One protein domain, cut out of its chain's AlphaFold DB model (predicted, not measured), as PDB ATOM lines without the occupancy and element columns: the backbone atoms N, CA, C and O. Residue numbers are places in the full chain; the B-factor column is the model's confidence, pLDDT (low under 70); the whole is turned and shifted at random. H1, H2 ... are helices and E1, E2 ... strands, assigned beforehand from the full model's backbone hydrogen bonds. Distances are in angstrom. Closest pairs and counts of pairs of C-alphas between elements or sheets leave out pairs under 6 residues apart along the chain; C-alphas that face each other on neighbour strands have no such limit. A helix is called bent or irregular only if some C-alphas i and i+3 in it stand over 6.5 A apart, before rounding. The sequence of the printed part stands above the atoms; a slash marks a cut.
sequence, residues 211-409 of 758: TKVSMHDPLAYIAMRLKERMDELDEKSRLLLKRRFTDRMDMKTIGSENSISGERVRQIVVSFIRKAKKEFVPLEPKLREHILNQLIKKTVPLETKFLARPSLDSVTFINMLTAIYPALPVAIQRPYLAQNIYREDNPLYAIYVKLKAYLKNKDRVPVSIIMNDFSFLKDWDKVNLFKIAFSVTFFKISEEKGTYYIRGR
ATOM      1  N   THR A 211      32.097   7.867  18.704       38.47
ATOM      2  CA  THR A 211      31.565   6.496  18.729       38.47
ATOM      3  C   THR A 211      32.453   5.539  19.528       38.47
ATOM      4  O   THR A 211      31.940   4.568  20.084       38.47
ATOM      5  N   LYS A 212      33.755   5.833  19.678       40.28
ATOM      6  CA  LYS A 212      34.712   4.965  20.390       40.28
ATOM      7  C   LYS A 212      35.002   5.374  21.841       40.28
ATOM      8  O   LYS A 212      35.199   4.490  22.671       40.28
ATOM      9  N   VAL A 213      34.989   6.667  22.190       42.28
ATOM     10  CA  VAL A 213      35.360   7.138  23.547       42.28
ATOM     11  C   VAL A 213      34.142   7.341  24.465       42.28
ATOM     12  O   VAL A 213      34.222   7.106  25.674       42.28
ATOM     13  N   SER A 214      32.974   7.709  23.921       45.06
ATOM     14  CA  SER A 214      31.810   8.123  24.730       45.06
ATOM     15  C   SER A 214      31.033   6.982  25.408       45.06
ATOM     16  O   SER A 214      30.231   7.237  26.307       45.06
ATOM     17  N   MET A 215      31.298   5.713  25.065       47.94
ATOM     18  CA  MET A 215      30.670   4.570  25.744       47.94
ATOM     19  C   MET A 215      31.329   4.187  27.084       47.94
ATOM     20  O   MET A 215      30.728   3.410  27.837       47.94
ATOM     21  N   HIS A 216      32.518   4.727  27.403       55.91
ATOM     22  CA  HIS A 216      33.309   4.326  28.578       55.91
ATOM     23  C   HIS A 216      33.300   5.318  29.763       55.91
ATOM     24  O   HIS A 216      33.421   4.858  30.900       55.91
ATOM     25  N   ASP A 217      33.097   6.632  29.560       70.62
ATOM     26  CA  ASP A 217      32.902   7.606  30.658       70.62
ATOM     27  C   ASP A 217      31.459   8.164  30.681       70.62
ATOM     28  O   ASP A 217      31.141   9.111  29.951       70.62
ATOM     29  N   PRO A 218      30.575   7.633  31.550       76.62
ATOM     30  CA  PRO A 218      29.184   8.076  31.633       76.62
ATOM     31  C   PRO A 218      29.033   9.541  32.080       76.62
ATOM     32  O   PRO A 218      28.024  10.166  31.758       76.62
ATOM     33  N   LEU A 219      30.009  10.119  32.794       79.69
ATOM     34  CA  LEU A 219      29.953  11.521  33.225       79.69
ATOM     35  C   LEU A 219      30.217  12.485  32.066       79.69
ATOM     36  O   LEU A 219      29.535  13.502  31.957       79.69
ATOM     37  N   ALA A 220      31.175  12.157  31.193       76.19
ATOM     38  CA  ALA A 220      31.468  12.951  30.002       76.19
ATOM     39  C   ALA A 220      30.270  12.976  29.040       76.19
ATOM     40  O   ALA A 220      29.882  14.044  28.566       76.19
ATOM     41  N   TYR A 221      29.623  11.822  28.840       79.38
ATOM     42  CA  TYR A 221      28.420  11.724  28.013       79.38
ATOM     43  C   TYR A 221      27.267  12.578  28.564       79.38
ATOM     44  O   TYR A 221      26.634  13.328  27.824       79.38
ATOM     45  N   ILE A 222      27.007  12.520  29.877       82.81
ATOM     46  CA  ILE A 222      25.940  13.320  30.501       82.81
ATOM     47  C   ILE A 222      26.247  14.820  30.421       82.81
ATOM     48  O   ILE A 222      25.347  15.605  30.135       82.81
ATOM     49  N   ALA A 223      27.500  15.237  30.640       80.44
ATOM     50  CA  ALA A 223      27.896  16.641  30.522       80.44
ATOM     51  C   ALA A 223      27.675  17.183  29.105       80.44
ATOM     52  O   ALA A 223      27.230  18.311  28.922       80.44
ATOM     53  N   MET A 224      27.971  16.377  28.094       77.81
ATOM     54  CA  MET A 224      27.756  16.731  26.697       77.81
ATOM     55  C   MET A 224      26.266  16.843  26.357       77.81
ATOM     56  O   MET A 224      25.833  17.884  25.876       77.81
ATOM     57  N   ARG A 225      25.458  15.834  26.703       81.62
ATOM     58  CA  ARG A 225      24.009  15.866  26.452       81.62
ATOM     59  C   ARG A 225      23.298  16.986  27.203       81.62
ATOM     60  O   ARG A 225      22.379  17.597  26.672       81.62
ATOM     61  N   LEU A 226      23.729  17.305  28.425       83.81
ATOM     62  CA  LEU A 226      23.200  18.467  29.141       83.81
ATOM     63  C   LEU A 226      23.507  19.778  28.420       83.81
ATOM     64  O   LEU A 226      22.646  20.655  28.405       83.81
ATOM     65  N   LYS A 227      24.693  19.902  27.813       83.19
ATOM     66  CA  LYS A 227      25.066  21.073  27.016       83.19
ATOM     67  C   LYS A 227      24.186  21.192  25.775       83.19
ATOM     68  O   LYS A 227      23.547  22.219  25.598       83.19
ATOM     69  N   GLU A 228      24.071  20.117  24.996       82.25
ATOM     70  CA  GLU A 228      23.198  20.059  23.814       82.25
ATOM     71  C   GLU A 228      21.759  20.452  24.172       82.25
ATOM     72  O   GLU A 228      21.166  21.323  23.544       82.25
ATOM     73  N   ARG A 229      21.225  19.911  25.275       81.44
ATOM     74  CA  ARG A 229      19.890  20.270  25.772       81.44
ATOM     75  C   ARG A 229      19.762  21.721  26.200       81.44
ATOM     76  O   ARG A 229      18.667  22.262  26.110       81.44
ATOM     77  N   MET A 230      20.816  22.345  26.716       83.50
ATOM     78  CA  MET A 230      20.797  23.778  27.022       83.50
ATOM     79  C   MET A 230      20.827  24.635  25.757       83.50
ATOM     80  O   MET A 230      20.175  25.682  25.720       83.50
ATOM     81  N   ASP A 231      21.557  24.189  24.741       81.94
ATOM     82  CA  ASP A 231      21.695  24.868  23.455       81.94
ATOM     83  C   ASP A 231      20.413  24.738  22.604       81.94
ATOM     84  O   ASP A 231      20.082  25.649  21.850       81.94
ATOM     85  N   GLU A 232      19.621  23.679  22.801       84.81
ATOM     86  CA  GLU A 232      18.286  23.494  22.199       84.81
ATOM     87  C   GLU A 232      17.186  24.388  22.809       84.81
ATOM     88  O   GLU A 232      16.113  24.543  22.222       84.81
ATOM     89  N   LEU A 233      17.400  24.950  24.004       86.75
ATOM     90  CA  LEU A 233      16.406  25.812  24.651       86.75
ATOM     91  C   LEU A 233      16.363  27.197  24.015       86.75
ATOM     92  O   LEU A 233      17.390  27.728  23.590       86.75
ATOM     93  N   ASP A 234      15.186  27.823  24.066       90.31
ATOM     94  CA  ASP A 234      15.036  29.241  23.765       90.31
ATOM     95  C   ASP A 234      15.895  30.106  24.707       90.31
ATOM     96  O   ASP A 234      16.196  29.728  25.847       90.31
ATOM     97  N   GLU A 235      16.281  31.289  24.229       86.38
ATOM     98  CA  GLU A 235      17.206  32.196  24.918       86.38
ATOM     99  C   GLU A 235      16.747  32.540  26.344       86.38
ATOM    100  O   GLU A 235      17.550  32.553  27.284       86.38
ATOM    101  N   LYS A 236      15.434  32.722  26.538       87.12
ATOM    102  CA  LYS A 236      14.843  33.050  27.837       87.12
ATOM    103  C   LYS A 236      14.943  31.871  28.802       87.12
ATOM    104  O   LYS A 236      15.402  32.046  29.929       87.12
ATOM    105  N   SER A 237      14.575  30.661  28.382       87.62
ATOM    106  CA  SER A 237      14.727  29.453  29.205       87.62
ATOM    107  C   SER A 237      16.193  29.177  29.552       87.62
ATOM    108  O   SER A 237      16.501  28.855  30.703       87.62
ATOM    109  N   ARG A 238      17.111  29.363  28.596       88.19
ATOM    110  CA  ARG A 238      18.557  29.194  28.807       88.19
ATOM    111  C   ARG A 238      19.100  30.167  29.854       88.19
ATOM    112  O   ARG A 238      19.826  29.744  30.754       88.19
ATOM    113  N   LEU A 239      18.703  31.440  29.789       87.38
ATOM    114  CA  LEU A 239      19.088  32.458  30.770       87.38
ATOM    115  C   LEU A 239      18.614  32.096  32.188       87.38
ATOM    116  O   LEU A 239      19.390  32.195  33.138       87.38
ATOM    117  N   LEU A 240      17.376  31.614  32.335       89.88
ATOM    118  CA  LEU A 240      16.828  31.204  33.635       89.88
ATOM    119  C   LEU A 240      17.574  29.997  34.224       89.88
ATOM    120  O   LEU A 240      17.860  29.973  35.423       89.88
ATOM    121  N   LEU A 241      17.922  29.007  33.394       87.38
ATOM    122  CA  LEU A 241      18.719  27.858  33.836       87.38
ATOM    123  C   LEU A 241      20.146  28.261  34.214       87.38
ATOM    124  O   LEU A 241      20.658  27.765  35.219       87.38
ATOM    125  N   LYS A 242      20.764  29.186  33.469       87.44
ATOM    126  CA  LYS A 242      22.082  29.748  33.799       87.44
ATOM    127  C   LYS A 242      22.049  30.455  35.157       87.44
ATOM    128  O   LYS A 242      22.813  30.083  36.043       87.44
ATOM    129  N   ARG A 243      21.086  31.354  35.397       86.00
ATOM    130  CA  ARG A 243      20.934  32.018  36.709       86.00
ATOM    131  C   ARG A 243      20.702  31.034  37.853       86.00
ATOM    132  O   ARG A 243      21.203  31.211  38.963       86.00
ATOM    133  N   ARG A 244      19.966  29.951  37.590       85.88
ATOM    134  CA  ARG A 244      19.708  28.920  38.598       85.88
ATOM    135  C   ARG A 244      20.947  28.089  38.935       85.88
ATOM    136  O   ARG A 244      21.213  27.850  40.113       85.88
ATOM    137  N   PHE A 245      21.644  27.575  37.929       84.38
ATOM    138  CA  PHE A 245      22.672  26.548  38.118       84.38
ATOM    139  C   PHE A 245      24.099  27.096  38.122       84.38
ATOM    140  O   PHE A 245      24.951  26.511  38.790       84.38
ATOM    141  N   THR A 246      24.349  28.213  37.445       82.56
ATOM    142  CA  THR A 246      25.637  28.916  37.438       82.56
ATOM    143  C   THR A 246      25.680  29.937  38.576       82.56
ATOM    144  O   THR A 246      26.510  29.807  39.475       82.56
ATOM    145  N   ASP A 247      24.709  30.856  38.624       82.50
ATOM    146  CA  ASP A 247      24.721  31.996  39.564       82.50
ATOM    147  C   ASP A 247      24.116  31.657  40.944       82.50
ATOM    148  O   ASP A 247      24.192  32.440  41.887       82.50
ATOM    149  N   ARG A 248      23.541  30.451  41.089       81.06
ATOM    150  CA  ARG A 248      22.953  29.896  42.329       81.06
ATOM    151  C   ARG A 248      21.808  30.719  42.926       81.06
ATOM    152  O   ARG A 248      21.537  30.623  44.125       81.06
ATOM    153  N   MET A 249      21.093  31.469  42.096       84.75
ATOM    154  CA  MET A 249      19.963  32.273  42.548       84.75
ATOM    155  C   MET A 249      18.753  31.390  42.895       84.75
ATOM    156  O   MET A 249      18.537  30.305  42.329       84.75
ATOM    157  N   ASP A 250      17.950  31.823  43.866       86.12
ATOM    158  CA  ASP A 250      16.680  31.174  44.181       86.12
ATOM    159  C   ASP A 250      15.594  31.534  43.150       86.12
ATOM    160  O   ASP A 250      15.681  32.530  42.433       86.12
ATOM    161  N   MET A 251      14.547  30.707  43.064       87.38
ATOM    162  CA  MET A 251      13.509  30.860  42.036       87.38
ATOM    163  C   MET A 251      12.712  32.163  42.169       87.38
ATOM    164  O   MET A 251      12.196  32.656  41.168       87.38
ATOM    165  N   LYS A 252      12.586  32.712  43.386       86.88
ATOM    166  CA  LYS A 252      11.836  33.947  43.640       86.88
ATOM    167  C   LYS A 252      12.621  35.142  43.106       86.88
ATOM    168  O   LYS A 252      12.040  35.946  42.382       86.88
ATOM    169  N   THR A 253      13.923  35.186  43.380       88.69
ATOM    170  CA  THR A 253      14.832  36.235  42.896       88.69
ATOM    171  C   THR A 253      14.969  36.205  41.370       88.69
ATOM    172  O   THR A 253      14.827  37.234  40.712       88.69
ATOM    173  N   ILE A 254      15.124  35.016  40.774       89.25
ATOM    174  CA  ILE A 254      15.132  34.869  39.306       89.25
ATOM    175  C   ILE A 254      13.811  35.371  38.707       89.25
ATOM    176  O   ILE A 254      13.813  36.045  37.676       89.25
ATOM    177  N   GLY A 255      12.684  35.049  39.349       88.62
ATOM    178  CA  GLY A 255      11.364  35.490  38.914       88.62
ATOM    179  C   GLY A 255      11.232  37.013  38.894       88.62
ATOM    180  O   GLY A 255      10.869  37.581  37.861       88.62
ATOM    181  N   SER A 256      11.596  37.679  39.996       88.69
ATOM    182  CA  SER A 256      11.529  39.142  40.096       88.69
ATOM    183  C   SER A 256      12.384  39.848  39.046       88.69
ATOM    184  O   SER A 256      11.915  40.795  38.428       88.69
ATOM    185  N   GLU A 257      13.599  39.364  38.780       91.25
ATOM    186  CA  GLU A 257      14.510  40.010  37.823       91.25
ATOM    187  C   GLU A 257      14.134  39.787  36.353       91.25
ATOM    188  O   GLU A 257      14.625  40.496  35.479       91.25
ATOM    189  N   ASN A 258      13.293  38.793  36.060       87.44
ATOM    190  CA  ASN A 258      12.881  38.447  34.696       87.44
ATOM    191  C   ASN A 258      11.384  38.693  34.457       87.44
ATOM    192  O   ASN A 258      10.832  38.203  33.468       87.44
ATOM    193  N   SER A 259      10.726  39.433  35.360       89.25
ATOM    194  CA  SER A 259       9.296  39.769  35.296       89.25
ATOM    195  C   SER A 259       8.388  38.544  35.100       89.25
ATOM    196  O   SER A 259       7.438  38.566  34.319       89.25
ATOM    197  N   ILE A 260       8.692  37.442  35.792       90.62
ATOM    198  CA  ILE A 260       7.889  36.209  35.796       90.62
ATOM    199  C   ILE A 260       7.726  35.683  37.225       90.62
ATOM    200  O   ILE A 260       8.539  35.953  38.103       90.62
ATOM    201  N   SER A 261       6.680  34.903  37.500       90.00
ATOM    202  CA  SER A 261       6.517  34.327  38.841       90.00
ATOM    203  C   SER A 261       7.611  33.293  39.142       90.00
ATOM    204  O   SER A 261       8.039  32.542  38.261       90.00
ATOM    205  N   GLY A 262       8.030  33.185  40.408       86.50
ATOM    206  CA  GLY A 262       8.974  32.138  40.823       86.50
ATOM    207  C   GLY A 262       8.446  30.719  40.561       86.50
ATOM    208  O   GLY A 262       9.220  29.808  40.273       86.50
ATOM    209  N   GLU A 263       7.122  30.536  40.560       86.81
ATOM    210  CA  GLU A 263       6.488  29.272  40.172       86.81
ATOM    211  C   GLU A 263       6.688  28.966  38.681       86.81
ATOM    212  O   GLU A 263       6.954  27.821  38.311       86.81
ATOM    213  N   ARG A 264       6.647  29.981  37.810       85.81
ATOM    214  CA  ARG A 264       6.934  29.800  36.384       85.81
ATOM    215  C   ARG A 264       8.390  29.395  36.151       85.81
ATOM    216  O   ARG A 264       8.643  28.489  35.358       85.81
ATOM    217  N   VAL A 265       9.330  29.992  36.887       87.50
ATOM    218  CA  VAL A 265      10.746  29.574  36.877       87.50
ATOM    219  C   VAL A 265      10.874  28.116  37.333       87.50
ATOM    220  O   VAL A 265      11.532  27.314  36.667       87.50
ATOM    221  N   ARG A 266      10.183  27.733  38.418       89.38
ATOM    222  CA  ARG A 266      10.166  26.352  38.924       89.38
ATOM    223  C   ARG A 266       9.683  25.364  37.863       89.38
ATOM    224  O   ARG A 266      10.317  24.329  37.681       89.38
ATOM    225  N   GLN A 267       8.597  25.671  37.153       89.19
ATOM    226  CA  GLN A 267       8.065  24.812  36.090       89.19
ATOM    227  C   GLN A 267       9.082  24.581  34.964       89.19
ATOM    228  O   GLN A 267       9.242  23.443  34.523       89.19
ATOM    229  N   ILE A 268       9.795  25.628  34.536       87.88
ATOM    230  CA  ILE A 268      10.824  25.546  33.484       87.88
ATOM    231  C   ILE A 268      11.986  24.656  33.942       87.88
ATOM    232  O   ILE A 268      12.344  23.701  33.252       87.88
ATOM    233  N   VAL A 269      12.506  24.896  35.150       86.62
ATOM    234  CA  VAL A 269      13.599  24.099  35.730       86.62
ATOM    235  C   VAL A 269      13.191  22.633  35.901       86.62
ATOM    236  O   VAL A 269      13.930  21.729  35.516       86.62
ATOM    237  N   VAL A 270      11.997  22.368  36.442       87.00
ATOM    238  CA  VAL A 270      11.490  21.001  36.643       87.00
ATOM    239  C   VAL A 270      11.260  20.289  35.309       87.00
ATOM    240  O   VAL A 270      11.552  19.098  35.201       87.00
ATOM    241  N   SER A 271      10.758  20.993  34.292       89.44
ATOM    242  CA  SER A 271      10.574  20.444  32.945       89.44
ATOM    243  C   SER A 271      11.908  20.012  32.334       89.44
ATOM    244  O   SER A 271      12.027  18.872  31.881       89.44
ATOM    245  N   PHE A 272      12.930  20.870  32.415       90.50
ATOM    246  CA  PHE A 272      14.285  20.557  31.960       90.50
ATOM    247  C   PHE A 272      14.855  19.324  32.675       90.50
ATOM    248  O   PHE A 272      15.248  18.359  32.023       90.50
ATOM    249  N   ILE A 273      14.804  19.300  34.015       86.81
ATOM    250  CA  ILE A 273      15.302  18.173  34.822       86.81
ATOM    251  C   ILE A 273      14.584  16.869  34.459       86.81
ATOM    252  O   ILE A 273      15.227  15.831  34.323       86.81
ATOM    253  N   ARG A 274      13.255  16.890  34.289       85.31
ATOM    254  CA  ARG A 274      12.482  15.688  33.934       85.31
ATOM    255  C   ARG A 274      12.855  15.148  32.556       85.31
ATOM    256  O   ARG A 274      12.944  13.931  32.408       85.31
ATOM    257  N   LYS A 275      13.056  16.025  31.568       87.06
ATOM    258  CA  LYS A 275      13.482  15.632  30.216       87.06
ATOM    259  C   LYS A 275      14.887  15.031  30.238       87.06
ATOM    260  O   LYS A 275      15.054  13.909  29.774       87.06
ATOM    261  N   ALA A 276      15.836  15.714  30.880       85.50
ATOM    262  CA  ALA A 276      17.203  15.226  31.043       85.50
ATOM    263  C   ALA A 276      17.242  13.871  31.770       85.50
ATOM    264  O   ALA A 276      17.879  12.929  31.313       85.50
ATOM    265  N   LYS A 277      16.482  13.723  32.864       84.06
ATOM    266  CA  LYS A 277      16.414  12.461  33.609       84.06
ATOM    267  C   LYS A 277      15.909  11.302  32.751       84.06
ATOM    268  O   LYS A 277      16.514  10.242  32.789       84.06
ATOM    269  N   LYS A 278      14.830  11.493  31.978       86.00
ATOM    270  CA  LYS A 278      14.286  10.451  31.085       86.00
ATOM    271  C   LYS A 278      15.314   9.974  30.060       86.00
ATOM    272  O   LYS A 278      15.400   8.780  29.802       86.00
ATOM    273  N   GLU A 279      16.088  10.900  29.509       81.25
ATOM    274  CA  GLU A 279      17.128  10.597  28.528       81.25
ATOM    275  C   GLU A 279      18.303   9.822  29.135       81.25
ATOM    276  O   GLU A 279      18.882   8.957  28.485       81.25
ATOM    277  N   PHE A 280      18.634  10.086  30.400       82.62
ATOM    278  CA  PHE A 280      19.780   9.462  31.057       82.62
ATOM    279  C   PHE A 280      19.465   8.142  31.769       82.62
ATOM    280  O   PHE A 280      20.407   7.477  32.201       82.62
ATOM    281  N   VAL A 281      18.195   7.713  31.837       81.69
ATOM    282  CA  VAL A 281      17.788   6.420  32.433       81.69
ATOM    283  C   VAL A 281      18.653   5.240  31.954       81.69
ATOM    284  O   VAL A 281      19.122   4.486  32.806       81.69
ATOM    285  N   PRO A 282      18.950   5.072  30.647       78.38
ATOM    286  CA  PRO A 282      19.763   3.945  30.173       78.38
ATOM    287  C   PRO A 282      21.223   3.981  30.653       78.38
ATOM    288  O   PRO A 282      21.902   2.955  30.668       78.38
ATOM    289  N   LEU A 283      21.720   5.156  31.046       76.88
ATOM    290  CA  LEU A 283      23.095   5.378  31.498       76.88
ATOM    291  C   LEU A 283      23.229   5.365  33.016       76.88
ATOM    292  O   LEU A 283      24.348   5.262  33.520       76.88
ATOM    293  N   GLU A 284      22.115   5.435  33.749       79.00
ATOM    294  CA  GLU A 284      22.112   5.408  35.210       79.00
ATOM    295  C   GLU A 284      22.892   4.223  35.804       79.00
ATOM    296  O   GLU A 284      23.643   4.464  36.752       79.00
ATOM    297  N   PRO A 285      22.785   2.972  35.297       77.69
ATOM    298  CA  PRO A 285      23.545   1.848  35.847       77.69
ATOM    299  C   PRO A 285      25.060   2.037  35.699       77.69
ATOM    300  O   PRO A 285      25.798   1.878  36.669       77.69
ATOM    301  N   LYS A 286      25.518   2.473  34.517       78.75
ATOM    302  CA  LYS A 286      26.943   2.728  34.238       78.75
ATOM    303  C   LYS A 286      27.474   3.909  35.049       78.75
ATOM    304  O   LYS A 286      28.558   3.833  35.617       78.75
ATOM    305  N   LEU A 287      26.700   4.993  35.133       79.31
ATOM    306  CA  LEU A 287      27.019   6.167  35.948       79.31
ATOM    307  C   LEU A 287      27.190   5.782  37.421       79.31
ATOM    308  O   LEU A 287      28.161   6.173  38.071       79.31
ATOM    309  N   ARG A 288      26.248   4.990  37.934       76.00
ATOM    310  CA  ARG A 288      26.237   4.492  39.306       76.00
ATOM    311  C   ARG A 288      27.459   3.636  39.601       76.00
ATOM    312  O   ARG A 288      28.130   3.884  40.598       76.00
ATOM    313  N   GLU A 289      27.755   2.671  38.740       76.69
ATOM    314  CA  GLU A 289      28.927   1.804  38.868       76.69
ATOM    315  C   GLU A 289      30.227   2.619  38.830       76.69
ATOM    316  O   GLU A 289      31.092   2.457  39.689       76.69
ATOM    317  N   HIS A 290      30.334   3.568  37.896       79.19
ATOM    318  CA  HIS A 290      31.496   4.441  37.765       79.19
ATOM    319  C   HIS A 290      31.748   5.269  39.038       79.19
ATOM    320  O   HIS A 290      32.875   5.327  39.534       79.19
ATOM    321  N   ILE A 291      30.698   5.864  39.612       76.56
ATOM    322  CA  ILE A 291      30.795   6.644  40.855       76.56
ATOM    323  C   ILE A 291      31.084   5.750  42.057       76.56
ATOM    324  O   ILE A 291      31.949   6.083  42.866       76.56
ATOM    325  N   LEU A 292      30.392   4.618  42.184       72.69
ATOM    326  CA  LEU A 292      30.587   3.700  43.299       72.69
ATOM    327  C   LEU A 292      32.015   3.142  43.304       72.69
ATOM    328  O   LEU A 292      32.652   3.127  44.352       72.69
ATOM    329  N   ASN A 293      32.560   2.786  42.140       74.50
ATOM    330  CA  ASN A 293      33.943   2.335  42.002       74.50
ATOM    331  C   ASN A 293      34.950   3.401  42.444       74.50
ATOM    332  O   ASN A 293      35.953   3.072  43.070       74.50
ATOM    333  N   GLN A 294      34.691   4.679  42.165       75.31
ATOM    334  CA  GLN A 294      35.561   5.774  42.606       75.31
ATOM    335  C   GLN A 294      35.447   6.032  44.111       75.31
ATOM    336  O   GLN A 294      36.465   6.177  44.791       75.31
ATOM    337  N   LEU A 295      34.225   6.007  44.649       71.00
ATOM    338  CA  LEU A 295      33.973   6.126  46.085       71.00
ATOM    339  C   LEU A 295      34.578   4.954  46.870       71.00
ATOM    340  O   LEU A 295      35.109   5.171  47.950       71.00
ATOM    341  N   ILE A 296      34.569   3.734  46.328       68.62
ATOM    342  CA  ILE A 296      35.208   2.564  46.951       68.62
ATOM    343  C   ILE A 296      36.737   2.651  46.841       68.62
ATOM    344  O   ILE A 296      37.423   2.417  47.832       68.62
ATOM    345  N   LYS A 297      37.283   3.010  45.669       68.62
ATOM    346  CA  LYS A 297      38.740   3.049  45.436       68.62
ATOM    347  C   LYS A 297      39.456   4.141  46.226       68.62
ATOM    348  O   LYS A 297      40.592   3.926  46.632       68.62
ATOM    349  N   LYS A 298      38.837   5.312  46.399       64.12
ATOM    350  CA  LYS A 298      39.471   6.460  47.072       64.12
ATOM    351  C   LYS A 298      38.829   6.820  48.414       64.12
ATOM    352  O   LYS A 298      39.456   7.507  49.206       64.12
ATOM    353  N   THR A 299      37.613   6.356  48.713       62.91
ATOM    354  CA  THR A 299      36.870   6.668  49.957       62.91
ATOM    355  C   THR A 299      36.824   8.159  50.312       62.91
ATOM    356  O   THR A 299      36.796   8.520  51.485       62.91
ATOM    357  N   VAL A 300      36.778   9.033  49.302       65.31
ATOM    358  CA  VAL A 300      36.681  10.496  49.452       65.31
ATOM    359  C   VAL A 300      35.358  11.028  48.899       65.31
ATOM    360  O   VAL A 300      34.795  10.413  47.988       65.31
ATOM    361  N   PRO A 301      34.846  12.176  49.394       64.25
ATOM    362  CA  PRO A 301      33.792  12.914  48.701       64.25
ATOM    363  C   PRO A 301      34.188  13.191  47.247       64.25
ATOM    364  O   PRO A 301      35.360  13.438  46.966       64.25
ATOM    365  N   LEU A 302      33.219  13.214  46.327       68.12
ATOM    366  CA  LEU A 302      33.516  13.542  44.931       68.12
ATOM    367  C   LEU A 302      33.989  15.001  44.835       68.12
ATOM    368  O   LEU A 302      33.228  15.936  45.112       68.12
ATOM    369  N   GLU A 303      35.258  15.180  44.466       66.94
ATOM    370  CA  GLU A 303      35.879  16.489  44.274       66.94
ATOM    371  C   GLU A 303      35.390  17.166  42.988       66.94
ATOM    372  O   GLU A 303      35.022  16.514  42.009       66.94
ATOM    373  N   THR A 304      35.457  18.499  42.955       64.44
ATOM    374  CA  THR A 304      35.110  19.293  41.765       64.44
ATOM    375  C   THR A 304      35.941  18.904  40.549       64.44
ATOM    376  O   THR A 304      35.394  18.819  39.458       64.44
ATOM    377  N   LYS A 305      37.227  18.581  40.735       64.12
ATOM    378  CA  LYS A 305      38.121  18.116  39.663       64.12
ATOM    379  C   LYS A 305      37.679  16.785  39.052       64.12
ATOM    380  O   LYS A 305      37.829  16.595  37.853       64.12
ATOM    381  N   PHE A 306      37.108  15.879  39.849       65.50
ATOM    382  CA  PHE A 306      36.602  14.599  39.348       65.50
ATOM    383  C   PHE A 306      35.373  14.786  38.445       65.50
ATOM    384  O   PHE A 306      35.203  14.059  37.467       65.50
ATOM    385  N   LEU A 307      34.540  15.782  38.758       64.69
ATOM    386  CA  LEU A 307      33.324  16.116  38.013       64.69
ATOM    387  C   LEU A 307      33.552  17.184  36.933       64.69
ATOM    388  O   LEU A 307      32.654  17.424  36.133       64.69
ATOM    389  N   ALA A 308      34.731  17.807  36.883       62.03
ATOM    390  CA  ALA A 308      35.066  18.809  35.884       62.03
ATOM    391  C   ALA A 308      35.084  18.175  34.493       62.03
ATOM    392  O   ALA A 308      35.729  17.146  34.268       62.03
ATOM    393  N   ARG A 309      34.351  18.770  33.554       69.44
ATOM    394  CA  ARG A 309      34.320  18.338  32.158       69.44
ATOM    395  C   ARG A 309      34.429  19.568  31.258       69.44
ATOM    396  O   ARG A 309      33.843  20.590  31.584       69.44
ATOM    397  N   PRO A 310      35.158  19.490  30.135       56.66
ATOM    398  CA  PRO A 310      35.395  20.646  29.270       56.66
ATOM    399  C   PRO A 310      34.136  21.136  28.533       56.66
ATOM    400  O   PRO A 310      34.122  22.246  28.014       56.66
ATOM    401  N   SER A 311      33.066  20.333  28.477       62.59
ATOM    402  CA  SER A 311      31.839  20.680  27.754       62.59
ATOM    403  C   SER A 311      30.959  21.711  28.476       62.59
ATOM    404  O   SER A 311      30.289  22.489  27.800       62.59
ATOM    405  N   LEU A 312      30.974  21.750  29.812       67.31
ATOM    406  CA  LEU A 312      30.173  22.648  30.653       67.31
ATOM    407  C   LEU A 312      31.023  23.188  31.803       67.31
ATOM    408  O   LEU A 312      31.861  22.473  32.346       67.31
ATOM    409  N   ASP A 313      30.744  24.418  32.238       78.00
ATOM    410  CA  ASP A 313      31.320  24.941  33.477       78.00
ATOM    411  C   ASP A 313      31.119  23.939  34.631       78.00
ATOM    412  O   ASP A 313      30.021  23.417  34.850       78.00
ATOM    413  N   SER A 314      32.193  23.662  35.374       72.12
ATOM    414  CA  SER A 314      32.232  22.567  36.351       72.12
ATOM    415  C   SER A 314      31.233  22.774  37.488       72.12
ATOM    416  O   SER A 314      30.632  21.814  37.968       72.12
ATOM    417  N   VAL A 315      31.008  24.021  37.910       73.06
ATOM    418  CA  VAL A 315      30.026  24.343  38.955       73.06
ATOM    419  C   VAL A 315      28.605  24.142  38.432       73.06
ATOM    420  O   VAL A 315      27.781  23.517  39.104       73.06
ATOM    421  N   THR A 316      28.341  24.614  37.217       77.81
ATOM    422  CA  THR A 316      27.053  24.478  36.533       77.81
ATOM    423  C   THR A 316      26.693  23.007  36.313       77.81
ATOM    424  O   THR A 316      25.598  22.577  36.683       77.81
ATOM    425  N   PHE A 317      27.635  22.210  35.805       82.06
ATOM    426  CA  PHE A 317      27.450  20.777  35.585       82.06
ATOM    427  C   PHE A 317      27.159  20.032  36.890       82.06
ATOM    428  O   PHE A 317      26.197  19.271  36.956       82.06
ATOM    429  N   ILE A 318      27.917  20.301  37.959       76.94
ATOM    430  CA  ILE A 318      27.681  19.706  39.283       76.94
ATOM    431  C   ILE A 318      26.276  20.036  39.798       76.94
ATOM    432  O   ILE A 318      25.569  19.154  40.295       76.94
ATOM    433  N   ASN A 319      25.846  21.291  39.682       78.75
ATOM    434  CA  ASN A 319      24.539  21.726  40.170       78.75
ATOM    435  C   ASN A 319      23.382  21.112  39.363       78.75
ATOM    436  O   ASN A 319      22.369  20.721  39.944       78.75
ATOM    437  N   MET A 320      23.536  20.964  38.045       83.69
ATOM    438  CA  MET A 320      22.554  20.271  37.202       83.69
ATOM    439  C   MET A 320      22.521  18.771  37.488       83.69
ATOM    440  O   MET A 320      21.451  18.200  37.700       83.69
ATOM    441  N   LEU A 321      23.690  18.135  37.559       81.06
ATOM    442  CA  LEU A 321      23.819  16.703  37.802       81.06
ATOM    443  C   LEU A 321      23.239  16.314  39.165       81.06
ATOM    444  O   LEU A 321      22.543  15.314  39.273       81.06
ATOM    445  N   THR A 322      23.458  17.129  40.198       76.00
ATOM    446  CA  THR A 322      22.866  16.919  41.531       76.00
ATOM    447  C   THR A 322      21.367  17.217  41.581       76.00
ATOM    448  O   THR A 322      20.657  16.609  42.378       76.00
ATOM    449  N   ALA A 323      20.847  18.106  40.730       78.94
ATOM    450  CA  ALA A 323      19.405  18.317  40.606       78.94
ATOM    451  C   ALA A 323      18.702  17.138  39.906       78.94
ATOM    452  O   ALA A 323      17.573  16.797  40.257       78.94
ATOM    453  N   ILE A 324      19.378  16.498  38.947       81.62
ATOM    454  CA  ILE A 324      18.892  15.308  38.229       81.62
ATOM    455  C   ILE A 324      19.045  14.046  39.086       81.62
ATOM    456  O   ILE A 324      18.113  13.242  39.185       81.62
ATOM    457  N   TYR A 325      20.187  13.920  39.764       78.00
ATOM    458  CA  TYR A 325      20.537  12.833  40.673       78.00
ATOM    459  C   TYR A 325      20.818  13.361  42.083       78.00
ATOM    460  O   TYR A 325      21.978  13.458  42.504       78.00
ATOM    461  N   PRO A 326      19.766  13.630  42.876       68.44
ATOM    462  CA  PRO A 326      19.923  14.109  44.244       68.44
ATOM    463  C   PRO A 326      20.742  13.177  45.138       68.44
ATOM    464  O   PRO A 326      21.241  13.626  46.159       68.44
ATOM    465  N   ALA A 327      20.892  11.896  44.799       63.75
ATOM    466  CA  ALA A 327      21.632  10.902  45.579       63.75
ATOM    467  C   ALA A 327      23.170  11.069  45.549       63.75
ATOM    468  O   ALA A 327      23.868  10.420  46.324       63.75
ATOM    469  N   LEU A 328      23.724  11.943  44.699       68.31
ATOM    470  CA  LEU A 328      25.175  12.094  44.545       68.31
ATOM    471  C   LEU A 328      25.857  12.787  45.750       68.31
ATOM    472  O   LEU A 328      25.433  13.874  46.153       68.31
ATOM    473  N   PRO A 329      26.948  12.221  46.306       61.06
ATOM    474  CA  PRO A 329      27.696  12.800  47.422       61.06
ATOM    475  C   PRO A 329      28.735  13.827  46.942       61.06
ATOM    476  O   PRO A 329      29.936  13.554  46.928       61.06
ATOM    477  N   VAL A 330      28.283  15.019  46.539       64.75
ATOM    478  CA  VAL A 330      29.181  16.101  46.092       64.75
ATOM    479  C   VAL A 330      29.528  17.050  47.244       64.75
ATOM    480  O   VAL A 330      28.644  17.507  47.972       64.75
ATOM    481  N   ALA A 331      30.812  17.398  47.387       55.53
ATOM    482  CA  ALA A 331      31.346  18.188  48.506       55.53
ATOM    483  C   ALA A 331      30.653  19.553  48.737       55.53
ATOM    484  O   ALA A 331      30.630  20.052  49.862       55.53
ATOM    485  N   ILE A 332      30.051  20.137  47.696       51.38
ATOM    486  CA  ILE A 332      29.428  21.474  47.711       51.38
ATOM    487  C   ILE A 332      28.046  21.484  48.414       51.38
ATOM    488  O   ILE A 332      27.586  22.541  48.836       51.38
ATOM    489  N   GLN A 333      27.390  20.332  48.622       53.81
ATOM    490  CA  GLN A 333      25.992  20.258  49.104       53.81
ATOM    491  C   GLN A 333      25.796  19.916  50.594       53.81
ATOM    492  O   GLN A 333      24.700  19.528  51.007       53.81
ATOM    493  N   ARG A 334      26.819  20.101  51.438       50.84
ATOM    494  CA  ARG A 334      26.750  19.806  52.887       50.84
ATOM    495  C   ARG A 334      25.546  20.408  53.662       50.84
ATOM    496  O   ARG A 334      25.075  19.723  54.568       50.84
ATOM    497  N   PRO A 335      24.995  21.608  53.364       48.22
ATOM    498  CA  PRO A 335      23.977  22.217  54.235       48.22
ATOM    499  C   PRO A 335      22.570  21.589  54.172       48.22
ATOM    500  O   PRO A 335      21.918  21.457  55.205       48.22
ATOM    501  N   TYR A 336      22.084  21.187  52.989       46.97
ATOM    502  CA  TYR A 336      20.657  20.852  52.790       46.97
ATOM    503  C   TYR A 336      20.262  19.449  53.277       46.97
ATOM    504  O   TYR A 336      19.133  19.240  53.722       46.97
ATOM    505  N   LEU A 337      21.180  18.475  53.215       56.81
ATOM    506  CA  LEU A 337      20.910  17.116  53.695       56.81
ATOM    507  C   LEU A 337      20.816  17.075  55.225       56.81
ATOM    508  O   LEU A 337      19.922  16.438  55.774       56.81
ATOM    509  N   ALA A 338      21.721  17.784  55.909       56.69
ATOM    510  CA  ALA A 338      21.827  17.771  57.365       56.69
ATOM    511  C   ALA A 338      20.564  18.298  58.066       56.69
ATOM    512  O   ALA A 338      20.260  17.851  59.164       56.69
ATOM    513  N   GLN A 339      19.813  19.210  57.441       54.88
ATOM    514  CA  GLN A 339      18.619  19.810  58.048       54.88
ATOM    515  C   GLN A 339      17.369  18.919  57.955       54.88
ATOM    516  O   GLN A 339      16.508  18.998  58.824       54.88
ATOM    517  N   ASN A 340      17.273  18.047  56.943       58.41
ATOM    518  CA  ASN A 340      16.051  17.282  56.653       58.41
ATOM    519  C   ASN A 340      16.191  15.765  56.840       58.41
ATOM    520  O   ASN A 340      15.196  15.050  56.736       58.41
ATOM    521  N   ILE A 341      17.398  15.250  57.097       68.50
ATOM    522  CA  ILE A 341      17.638  13.806  57.263       68.50
ATOM    523  C   ILE A 341      16.969  13.219  58.511       68.50
ATOM    524  O   ILE A 341      16.858  12.009  58.605       68.50
ATOM    525  N   TYR A 342      16.536  14.055  59.463       68.69
ATOM    526  CA  TYR A 342      15.930  13.628  60.730       68.69
ATOM    527  C   TYR A 342      14.423  13.353  60.650       68.69
ATOM    528  O   TYR A 342      13.849  12.905  61.639       68.69
ATOM    529  N   ARG A 343      13.778  13.637  59.515       68.06
ATOM    530  CA  ARG A 343      12.349  13.375  59.333       68.06
ATOM    531  C   ARG A 343      12.131  11.951  58.826       68.06
ATOM    532  O   ARG A 343      12.832  11.525  57.911       68.06
ATOM    533  N   GLU A 344      11.148  11.248  59.383       69.25
ATOM    534  CA  GLU A 344      10.823   9.862  59.003       69.25
ATOM    535  C   GLU A 344      10.352   9.728  57.548       69.25
ATOM    536  O   GLU A 344      10.569   8.694  56.922       69.25
ATOM    537  N   ASP A 345       9.774  10.792  56.981       69.88
ATOM    538  CA  ASP A 345       9.353  10.857  55.577       69.88
ATOM    539  C   ASP A 345      10.523  11.042  54.595       69.88
ATOM    540  O   ASP A 345      10.337  10.984  53.377       69.88
ATOM    541  N   ASN A 346      11.745  11.253  55.093       69.88
ATOM    542  CA  ASN A 346      12.917  11.347  54.242       69.88
ATOM    543  C   ASN A 346      13.311   9.947  53.732       69.88
ATOM    544  O   ASN A 346      13.604   9.066  54.542       69.88
ATOM    545  N   PRO A 347      13.443   9.730  52.409       69.31
ATOM    546  CA  PRO A 347      13.805   8.422  51.848       69.31
ATOM    547  C   PRO A 347      15.174   7.903  52.319       69.31
ATOM    548  O   PRO A 347      15.468   6.718  52.203       69.31
ATOM    549  N   LEU A 348      16.021   8.779  52.868       76.50
ATOM    550  CA  LEU A 348      17.339   8.442  53.401       76.50
ATOM    551  C   LEU A 348      17.344   8.181  54.918       76.50
ATOM    552  O   LEU A 348      18.371   7.753  55.452       76.50
ATOM    553  N   TYR A 349      16.221   8.408  55.611       78.38
ATOM    554  CA  TYR A 349      16.100   8.258  57.065       78.38
ATOM    555  C   TYR A 349      16.443   6.837  57.523       78.38
ATOM    556  O   TYR A 349      17.237   6.655  58.445       78.38
ATOM    557  N   ALA A 350      15.938   5.815  56.826       81.69
ATOM    558  CA  ALA A 350      16.191   4.416  57.174       81.69
ATOM    559  C   ALA A 350      17.687   4.047  57.109       81.69
ATOM    560  O   ALA A 350      18.199   3.356  57.992       81.69
ATOM    561  N   ILE A 351      18.410   4.535  56.093       82.25
ATOM    562  CA  ILE A 351      19.861   4.316  55.962       82.25
ATOM    563  C   ILE A 351      20.605   5.082  57.062       82.25
ATOM    564  O   ILE A 351      21.518   4.534  57.681       82.25
ATOM    565  N   TYR A 352      20.183   6.317  57.360       84.44
ATOM    566  CA  TYR A 352      20.736   7.117  58.453       84.44
ATOM    567  C   TYR A 352      20.595   6.416  59.811       84.44
ATOM    568  O   TYR A 352      21.591   6.292  60.523       84.44
ATOM    569  N   VAL A 353      19.404   5.913  60.155       82.56
ATOM    570  CA  VAL A 353      19.151   5.201  61.420       82.56
ATOM    571  C   VAL A 353      20.018   3.948  61.527       82.56
ATOM    572  O   VAL A 353      20.643   3.730  62.565       82.56
ATOM    573  N   LYS A 354      20.134   3.158  60.449       83.88
ATOM    574  CA  LYS A 354      20.987   1.957  60.436       83.88
ATOM    575  C   LYS A 354      22.471   2.296  60.600       83.88
ATOM    576  O   LYS A 354      23.141   1.677  61.423       83.88
ATOM    577  N   LEU A 355      22.986   3.300  59.880       84.06
ATOM    578  CA  LEU A 355      24.377   3.752  60.029       84.06
ATOM    579  C   LEU A 355      24.639   4.324  61.429       84.06
ATOM    580  O   LEU A 355      25.675   4.043  62.030       84.06
ATOM    581  N   LYS A 356      23.691   5.090  61.976       82.06
ATOM    582  CA  LYS A 356      23.759   5.629  63.337       82.06
ATOM    583  C   LYS A 356      23.829   4.509  64.379       82.06
ATOM    584  O   LYS A 356      24.700   4.557  65.240       82.06
ATOM    585  N   ALA A 357      22.957   3.505  64.285       80.06
ATOM    586  CA  ALA A 357      22.948   2.355  65.190       80.06
ATOM    587  C   ALA A 357      24.249   1.543  65.088       80.06
ATOM    588  O   ALA A 357      24.849   1.204  66.105       80.06
ATOM    589  N   TYR A 358      24.732   1.313  63.867       83.00
ATOM    590  CA  TYR A 358      25.997   0.632  63.612       83.00
ATOM    591  C   TYR A 358      27.194   1.351  64.262       83.00
ATOM    592  O   TYR A 358      28.012   0.728  64.939       83.00
ATOM    593  N   LEU A 359      27.264   2.679  64.126       79.06
ATOM    594  CA  LEU A 359      28.325   3.504  64.715       79.06
ATOM    595  C   LEU A 359      28.107   3.847  66.198       79.06
ATOM    596  O   LEU A 359      28.984   4.462  66.801       79.06
ATOM    597  N   LYS A 360      26.975   3.462  66.809       71.75
ATOM    598  CA  LYS A 360      26.754   3.599  68.263       71.75
ATOM    599  C   LYS A 360      27.698   2.681  69.045       71.75
ATOM    600  O   LYS A 360      28.207   3.076  70.090       71.75
ATOM    601  N   ASN A 361      27.956   1.490  68.501       67.06
ATOM    602  CA  ASN A 361      28.717   0.425  69.160       67.06
ATOM    603  C   ASN A 361      30.135   0.243  68.596       67.06
ATOM    604  O   ASN A 361      30.900  -0.565  69.116       67.06
ATOM    605  N   LYS A 362      30.493   0.975  67.535       72.25
ATOM    606  CA  LYS A 362      31.809   0.907  66.893       72.25
ATOM    607  C   LYS A 362      32.397   2.313  66.776       72.25
ATOM    608  O   LYS A 362      31.786   3.191  66.169       72.25
ATOM    609  N   ASP A 363      33.582   2.527  67.345       69.19
ATOM    610  CA  ASP A 363      34.321   3.785  67.200       69.19
ATOM    611  C   ASP A 363      35.371   3.661  66.090       69.19
ATOM    612  O   ASP A 363      35.949   2.594  65.903       69.19
ATOM    613  N   ARG A 364      35.614   4.759  65.364       75.81
ATOM    614  CA  ARG A 364      36.628   4.868  64.299       75.81
ATOM    615  C   ARG A 364      36.594   3.691  63.314       75.81
ATOM    616  O   ARG A 364      37.582   2.986  63.134       75.81
ATOM    617  N   VAL A 365      35.461   3.490  62.649       82.75
ATOM    618  CA  VAL A 365      35.326   2.434  61.636       82.75
ATOM    619  C   VAL A 365      35.884   2.936  60.298       82.75
ATOM    620  O   VAL A 365      35.458   4.003  59.847       82.75
ATOM    621  N   PRO A 366      36.794   2.203  59.631       84.31
ATOM    622  CA  PRO A 366      37.197   2.512  58.263       84.31
ATOM    623  C   PRO A 366      35.983   2.539  57.336       84.31
ATOM    624  O   PRO A 366      35.178   1.606  57.337       84.31
ATOM    625  N   VAL A 367      35.850   3.583  56.518       76.62
ATOM    626  CA  VAL A 367      34.695   3.740  55.618       76.62
ATOM    627  C   VAL A 367      34.572   2.559  54.645       76.62
ATOM    628  O   VAL A 367      33.462   2.134  54.330       76.62
ATOM    629  N   SER A 368      35.695   1.959  54.244       75.69
ATOM    630  CA  SER A 368      35.734   0.738  53.431       75.69
ATOM    631  C   SER A 368      35.067  -0.471  54.104       75.69
ATOM    632  O   SER A 368      34.373  -1.227  53.432       75.69
ATOM    633  N   ILE A 369      35.204  -0.636  55.425       81.19
ATOM    634  CA  ILE A 369      34.588  -1.748  56.174       81.19
ATOM    635  C   ILE A 369      33.070  -1.580  56.252       81.19
ATOM    636  O   ILE A 369      32.333  -2.556  56.137       81.19
ATOM    637  N   ILE A 370      32.580  -0.341  56.365       79.56
ATOM    638  CA  ILE A 370      31.136  -0.056  56.366       79.56
ATOM    639  C   ILE A 370      30.483  -0.606  55.093       79.56
ATOM    640  O   ILE A 370      29.380  -1.131  55.142       79.56
ATOM    641  N   MET A 371      31.165  -0.543  53.949       71.62
ATOM    642  CA  MET A 371      30.610  -1.037  52.686       71.62
ATOM    643  C   MET A 371      30.399  -2.553  52.666       71.62
ATOM    644  O   MET A 371      29.452  -3.023  52.033       71.62
ATOM    645  N   ASN A 372      31.242  -3.300  53.381       76.50
ATOM    646  CA  ASN A 372      31.106  -4.748  53.531       76.50
ATOM    647  C   ASN A 372      29.993  -5.091  54.528       76.50
ATOM    648  O   ASN A 372      29.140  -5.935  54.246       76.50
ATOM    649  N   ASP A 373      29.942  -4.375  55.651       80.31
ATOM    650  CA  ASP A 373      28.944  -4.592  56.705       80.31
ATOM    651  C   ASP A 373      27.528  -4.170  56.262       80.31
ATOM    652  O   ASP A 373      26.529  -4.695  56.750       80.31
ATOM    653  N   PHE A 374      27.428  -3.264  55.284       81.56
ATOM    654  CA  PHE A 374      26.185  -2.859  54.622       81.56
ATOM    655  C   PHE A 374      26.040  -3.485  53.223       81.56
ATOM    656  O   PHE A 374      25.447  -2.894  52.316       81.56
ATOM    657  N   SER A 375      26.557  -4.701  53.034       75.19
ATOM    658  CA  SER A 375      26.509  -5.436  51.759       75.19
ATOM    659  C   SER A 375      25.093  -5.656  51.215       75.19
ATOM    660  O   SER A 375      24.924  -5.683  49.995       75.19
ATOM    661  N   PHE A 376      24.084  -5.728  52.094       77.00
ATOM    662  CA  PHE A 376      22.663  -5.859  51.744       77.00
ATOM    663  C   PHE A 376      22.071  -4.626  51.036       77.00
ATOM    664  O   PHE A 376      21.004  -4.727  50.430       77.00
ATOM    665  N   LEU A 377      22.722  -3.456  51.118       79.50
ATOM    666  CA  LEU A 377      22.288  -2.263  50.392       79.50
ATOM    667  C   LEU A 377      22.565  -2.435  48.895       79.50
ATOM    668  O   LEU A 377      23.673  -2.791  48.484       79.50
ATOM    669  N   LYS A 378      21.563  -2.142  48.064       73.94
ATOM    670  CA  LYS A 378      21.704  -2.187  46.607       73.94
ATOM    671  C   LYS A 378      22.180  -0.832  46.091       73.94
ATOM    672  O   LYS A 378      21.674   0.204  46.506       73.94
ATOM    673  N   ASP A 379      23.091  -0.842  45.123       69.81
ATOM    674  CA  ASP A 379      23.196   0.224  44.126       69.81
ATOM    675  C   ASP A 379      23.250   1.671  44.675       69.81
ATOM    676  O   ASP A 379      24.245   2.079  45.276       69.81
ATOM    677  N   TRP A 380      22.203   2.478  44.457       72.56
ATOM    678  CA  TRP A 380      22.127   3.874  44.899       72.56
ATOM    679  C   TRP A 380      22.100   4.026  46.424       72.56
ATOM    680  O   TRP A 380      22.539   5.060  46.921       72.56
ATOM    681  N   ASP A 381      21.668   3.015  47.179       74.12
ATOM    682  CA  ASP A 381      21.666   3.061  48.645       74.12
ATOM    683  C   ASP A 381      23.086   3.055  49.213       74.12
ATOM    684  O   ASP A 381      23.361   3.708  50.218       74.12
ATOM    685  N   LYS A 382      24.019   2.396  48.519       77.44
ATOM    686  CA  LYS A 382      25.453   2.442  48.828       77.44
ATOM    687  C   LYS A 382      26.041   3.832  48.575       77.44
ATOM    688  O   LYS A 382      26.790   4.350  49.397       77.44
ATOM    689  N   VAL A 383      25.650   4.482  47.480       75.81
ATOM    690  CA  VAL A 383      26.049   5.872  47.189       75.81
ATOM    691  C   VAL A 383      25.429   6.848  48.205       75.81
ATOM    692  O   VAL A 383      26.106   7.746  48.709       75.81
ATOM    693  N   ASN A 384      24.170   6.624  48.584       77.19
ATOM    694  CA  ASN A 384      23.475   7.377  49.625       77.19
ATOM    695  C   ASN A 384      24.106   7.187  51.011       77.19
ATOM    696  O   ASN A 384      24.148   8.138  51.789       77.19
ATOM    697  N   LEU A 385      24.639   6.002  51.320       80.25
ATOM    698  CA  LEU A 385      25.376   5.746  52.555       80.25
ATOM    699  C   LEU A 385      26.606   6.657  52.662       80.25
ATOM    700  O   LEU A 385      26.776   7.334  53.676       80.25
ATOM    701  N   PHE A 386      27.405   6.757  51.592       77.12
ATOM    702  CA  PHE A 386      28.512   7.716  51.514       77.12
ATOM    703  C   PHE A 386      28.016   9.158  51.642       77.12
ATOM    704  O   PHE A 386      28.593   9.954  52.383       77.12
ATOM    705  N   LYS A 387      26.909   9.505  50.976       76.81
ATOM    706  CA  LYS A 387      26.309  10.840  51.080       76.81
ATOM    707  C   LYS A 387      25.951  11.199  52.522       76.81
ATOM    708  O   LYS A 387      26.293  12.291  52.973       76.81
ATOM    709  N   ILE A 388      25.303  10.291  53.245       77.44
ATOM    710  CA  ILE A 388      24.930  10.465  54.653       77.44
ATOM    711  C   ILE A 388      26.187  10.586  55.520       77.44
ATOM    712  O   ILE A 388      26.298  11.538  56.294       77.44
ATOM    713  N   ALA A 389      27.152   9.681  55.342       77.38
ATOM    714  CA  ALA A 389      28.419   9.678  56.064       77.38
ATOM    715  C   ALA A 389      29.181  11.007  55.928       77.38
ATOM    716  O   ALA A 389      29.629  11.564  56.929       77.38
ATOM    717  N   PHE A 390      29.294  11.536  54.705       74.12
ATOM    718  CA  PHE A 390      30.068  12.746  54.407       74.12
ATOM    719  C   PHE A 390      29.326  14.064  54.654       74.12
ATOM    720  O   PHE A 390      29.976  15.106  54.784       74.12
ATOM    721  N   SER A 391      27.990  14.052  54.688       71.19
ATOM    722  CA  SER A 391      27.187  15.286  54.708       71.19
ATOM    723  C   SER A 391      26.471  15.546  56.032       71.19
ATOM    724  O   SER A 391      26.107  16.688  56.300       71.19
ATOM    725  N   VAL A 392      26.248  14.529  56.871       72.00
ATOM    726  CA  VAL A 392      25.534  14.706  58.145       72.00
ATOM    727  C   VAL A 392      26.522  15.047  59.260       72.00
ATOM    728  O   VAL A 392      27.431  14.285  59.570       72.00
ATOM    729  N   THR A 393      26.296  16.178  59.932       68.38
ATOM    730  CA  THR A 393      27.161  16.733  60.997       68.38
ATOM    731  C   THR A 393      27.299  15.843  62.240       68.38
ATOM    732  O   THR A 393      28.209  16.045  63.057       68.38
ATOM    733  N   PHE A 394      26.400  14.864  62.388       69.56
ATOM    734  CA  PHE A 394      26.477  13.799  63.385       69.56
ATOM    735  C   PHE A 394      27.678  12.877  63.144       69.56
ATOM    736  O   PHE A 394      28.250  12.383  64.106       69.56
ATOM    737  N   PHE A 395      28.128  12.658  61.911       76.25
ATOM    738  CA  PHE A 395      29.299  11.820  61.660       76.25
ATOM    739  C   PHE A 395      30.561  12.686  61.622       76.25
ATOM    740  O   PHE A 395      30.609  13.729  60.972       76.25
ATOM    741  N   LYS A 396      31.592  12.289  62.375       74.50
ATOM    742  CA  LYS A 396      32.933  12.868  62.262       74.50
ATOM    743  C   LYS A 396      33.746  11.963  61.352       74.50
ATOM    744  O   LYS A 396      33.796  10.762  61.591       74.50
ATOM    745  N   ILE A 397      34.396  12.554  60.361       75.69
ATOM    746  CA  ILE A 397      35.333  11.847  59.498       75.69
ATOM    747  C   ILE A 397      36.732  12.382  59.767       75.69
ATOM    748  O   ILE A 397      36.918  13.593  59.906       75.69
ATOM    749  N   SER A 398      37.688  11.472  59.884       78.12
ATOM    750  CA  SER A 398      39.111  11.772  60.012       78.12
ATOM    751  C   SER A 398      39.897  10.918  59.031       78.12
ATOM    752  O   SER A 398      39.592   9.740  58.855       78.12
ATOM    753  N   GLU A 399      40.905  11.513  58.408       78.62
ATOM    754  CA  GLU A 399      41.842  10.811  57.538       78.62
ATOM    755  C   GLU A 399      43.127  10.514  58.310       78.62
ATOM    756  O   GLU A 399      43.708  11.407  58.927       78.62
ATOM    757  N   GLU A 400      43.574   9.262  58.269       75.94
ATOM    758  CA  GLU A 400      44.857   8.846  58.827       75.94
ATOM    759  C   GLU A 400      45.549   7.904  57.845       75.94
ATOM    760  O   GLU A 400      45.004   6.858  57.490       75.94
ATOM    761  N   LYS A 401      46.758   8.279  57.402       76.19
ATOM    762  CA  LYS A 401      47.582   7.496  56.461       76.19
ATOM    763  C   LYS A 401      46.811   7.070  55.193       76.19
ATOM    764  O   LYS A 401      46.915   5.929  54.757       76.19
ATOM    765  N   GLY A 402      45.995   7.972  54.637       71.44
ATOM    766  CA  GLY A 402      45.193   7.727  53.431       71.44
ATOM    767  C   GLY A 402      43.944   6.861  53.639       71.44
ATOM    768  O   GLY A 402      43.248   6.558  52.674       71.44
ATOM    769  N   THR A 403      43.630   6.461  54.878       75.44
ATOM    770  CA  THR A 403      42.385   5.757  55.214       75.44
ATOM    771  C   THR A 403      41.417   6.704  55.911       75.44
ATOM    772  O   THR A 403      41.765   7.355  56.899       75.44
ATOM    773  N   TYR A 404      40.181   6.755  55.418       77.19
ATOM    774  CA  TYR A 404      39.111   7.543  56.019       77.19
ATOM    775  C   TYR A 404      38.381   6.722  57.077       77.19
ATOM    776  O   TYR A 404      37.854   5.642  56.802       77.19
ATOM    777  N   TYR A 405      38.315   7.265  58.286       79.69
ATOM    778  CA  TYR A 405      37.597   6.694  59.416       79.69
ATOM    779  C   TYR A 405      36.347   7.514  59.685       79.69
ATOM    780  O   TYR A 405      36.413   8.743  59.772       79.69
ATOM    781  N   ILE A 406      35.216   6.837  59.865       79.19
ATOM    782  CA  ILE A 406      33.996   7.460  60.356       79.19
ATOM    783  C   ILE A 406      33.823   7.176  61.843       79.19
ATOM    784  O   ILE A 406      34.103   6.087  62.351       79.19
ATOM    785  N   ARG A 407      33.270   8.160  62.538       77.50
ATOM    786  CA  ARG A 407      32.815   8.041  63.914       77.50
ATOM    787  C   ARG A 407      31.424   8.641  64.043       77.50
ATOM    788  O   ARG A 407      31.207   9.790  63.654       77.50
ATOM    789  N   GLY A 408      30.496   7.899  64.642       72.44
ATOM    790  CA  GLY A 408      29.229   8.463  65.103       72.44
ATOM    791  C   GLY A 408      29.488   9.419  66.266       72.44
ATOM    792  O   GLY A 408      30.098   9.040  67.265       72.44
ATOM    793  N   ARG A 409      29.074  10.683  66.155       71.12
ATOM    794  CA  ARG A 409      29.101  11.599  67.298       71.12
ATOM    795  C   ARG A 409      27.860  11.336  68.121       71.12
ATOM    796  O   ARG A 409      26.806  11.821  67.750       71.12
TER     797      ARG A 409
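What this domain is: This is residues 211 to 409 of the 758 residues of the protein "Sigma70_r4 domain-containing protein" of Ignavibacteriaceae bacterium (UniProt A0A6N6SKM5). Two lobes, made mainly of helices that cross one another, are joined by one long bent helix, H4, whose first arm H4a lies in one lobe and whose second arm H4b runs across to the other. In the first lobe H6 is crossed by H2 and H4a, with H1 and H5 close by and H3 at the far end; in the second, H7, H8 and H4b meet H10, and the hairpin of E1 and E2 lies at the outer end, with H8 and H9 next to E2. The printed part has 199 residues, with ten named helices, H1 to H10, followed by two named strands, E1 and E2, in an antiparallel sheet of order E1 - E2; the class is mostly helix. The whole is compact, with a radius of gyration of the C-alphas of 18.3 A, and spans 55 by 43 by 28 A.

Where its parts are: Begin at Thr 211 and go on to C-alpha 218 at (29.184, 8.076, 31.633), where H1 starts; it runs to residue 231, 20.1 A away. Next come H2, residues 235 to 245, and H3, residues 251 to 257. H4, residues 262 to 298, was assigned as one helix by its hydrogen bonds, but it is bent: C-alphas 279 and 282 are 7.3 A apart. Its arms are H4a, residues 262 to 279, and H4b, residues 282 to 298, each 26.1 A long; H4b is irregular, with C-alphas 282 and 285 at 7.1 A. Then find H5, residues 304 to 307, H6, residues 314 to 324, and H7, residues 331 to 340, which is irregular, with C-alphas 332 and 335 at 8.5 A. H8 is residues 349 to 360, 16.1 A long, H9 residues 367 to 373, and H10 residues 380 to 391, 15.9 A long. E1 is residues 395 to 400 and E2 residues 403 to 408, ending at C-alpha 408 at (29.229, 8.463, 65.103).

How they stand to each other: H4 is the hub, touching five other helices, and its arms stand about perpendicular, at 90 degrees. H1, with residues 218 and 219 alone, touches H4b at a steep tilt of 51 degrees, opposite ways; the closest C-alphas, of Pro 218 and Leu 287, are 5.2 A apart. Look at Lys 252 and Gly 262, whose C-alphas, 4.4 A apart, are the closest of H3 and H4a, which touch. H6 touches H4a about perpendicular, at 85 degrees, closest at C-alphas 324 and 273, 5.7 A. H6 also touches H2, at 88 degrees, with C-alphas 316 and 245 at 5.1 A. H4b touches H10 at a steep tilt of 46 degrees, the same way, closest at C-alphas 292 and 383, 6.4 A. H10 touches H7, with C-alphas 391 and 334 closest at 4.9 A. H10 also touches H8, with C-alphas 388 and 352 closest at 6.6 A. The hairpin of E1 and E2 is antiparallel, with N 396 and O 407 at 2.8 A and N 398 and O 405 at 3.0 A, within hydrogen-bond range. The closest C-alphas of H9 and E2 are those of Val 367 and Tyr 405, 5.6 A. H6 and H7 are near each other; H1 and H8 are among the pairs that are apart. In H1, H2, H3, H4a, H6, H8 and H10 every O i to N i+4 pair is within hydrogen-bond range; H4b has 12 of 13, H7 has 0 of 6 with 1 of 7 O i to N i+3 pairs, H9 has 1 of 3 with 4 of 4, and H5 is too short for an i+4 pair.

The domain as a whole: The two C-alphas farthest apart, those of Glu 235 and Asn 361, are 55.7 A apart. The printed part has no cut, and no link is long. The mean pLDDT of the printed part is 75.9; 50 residues are under 70, among them 211 to 216, 296 to 312 and 326 to 347.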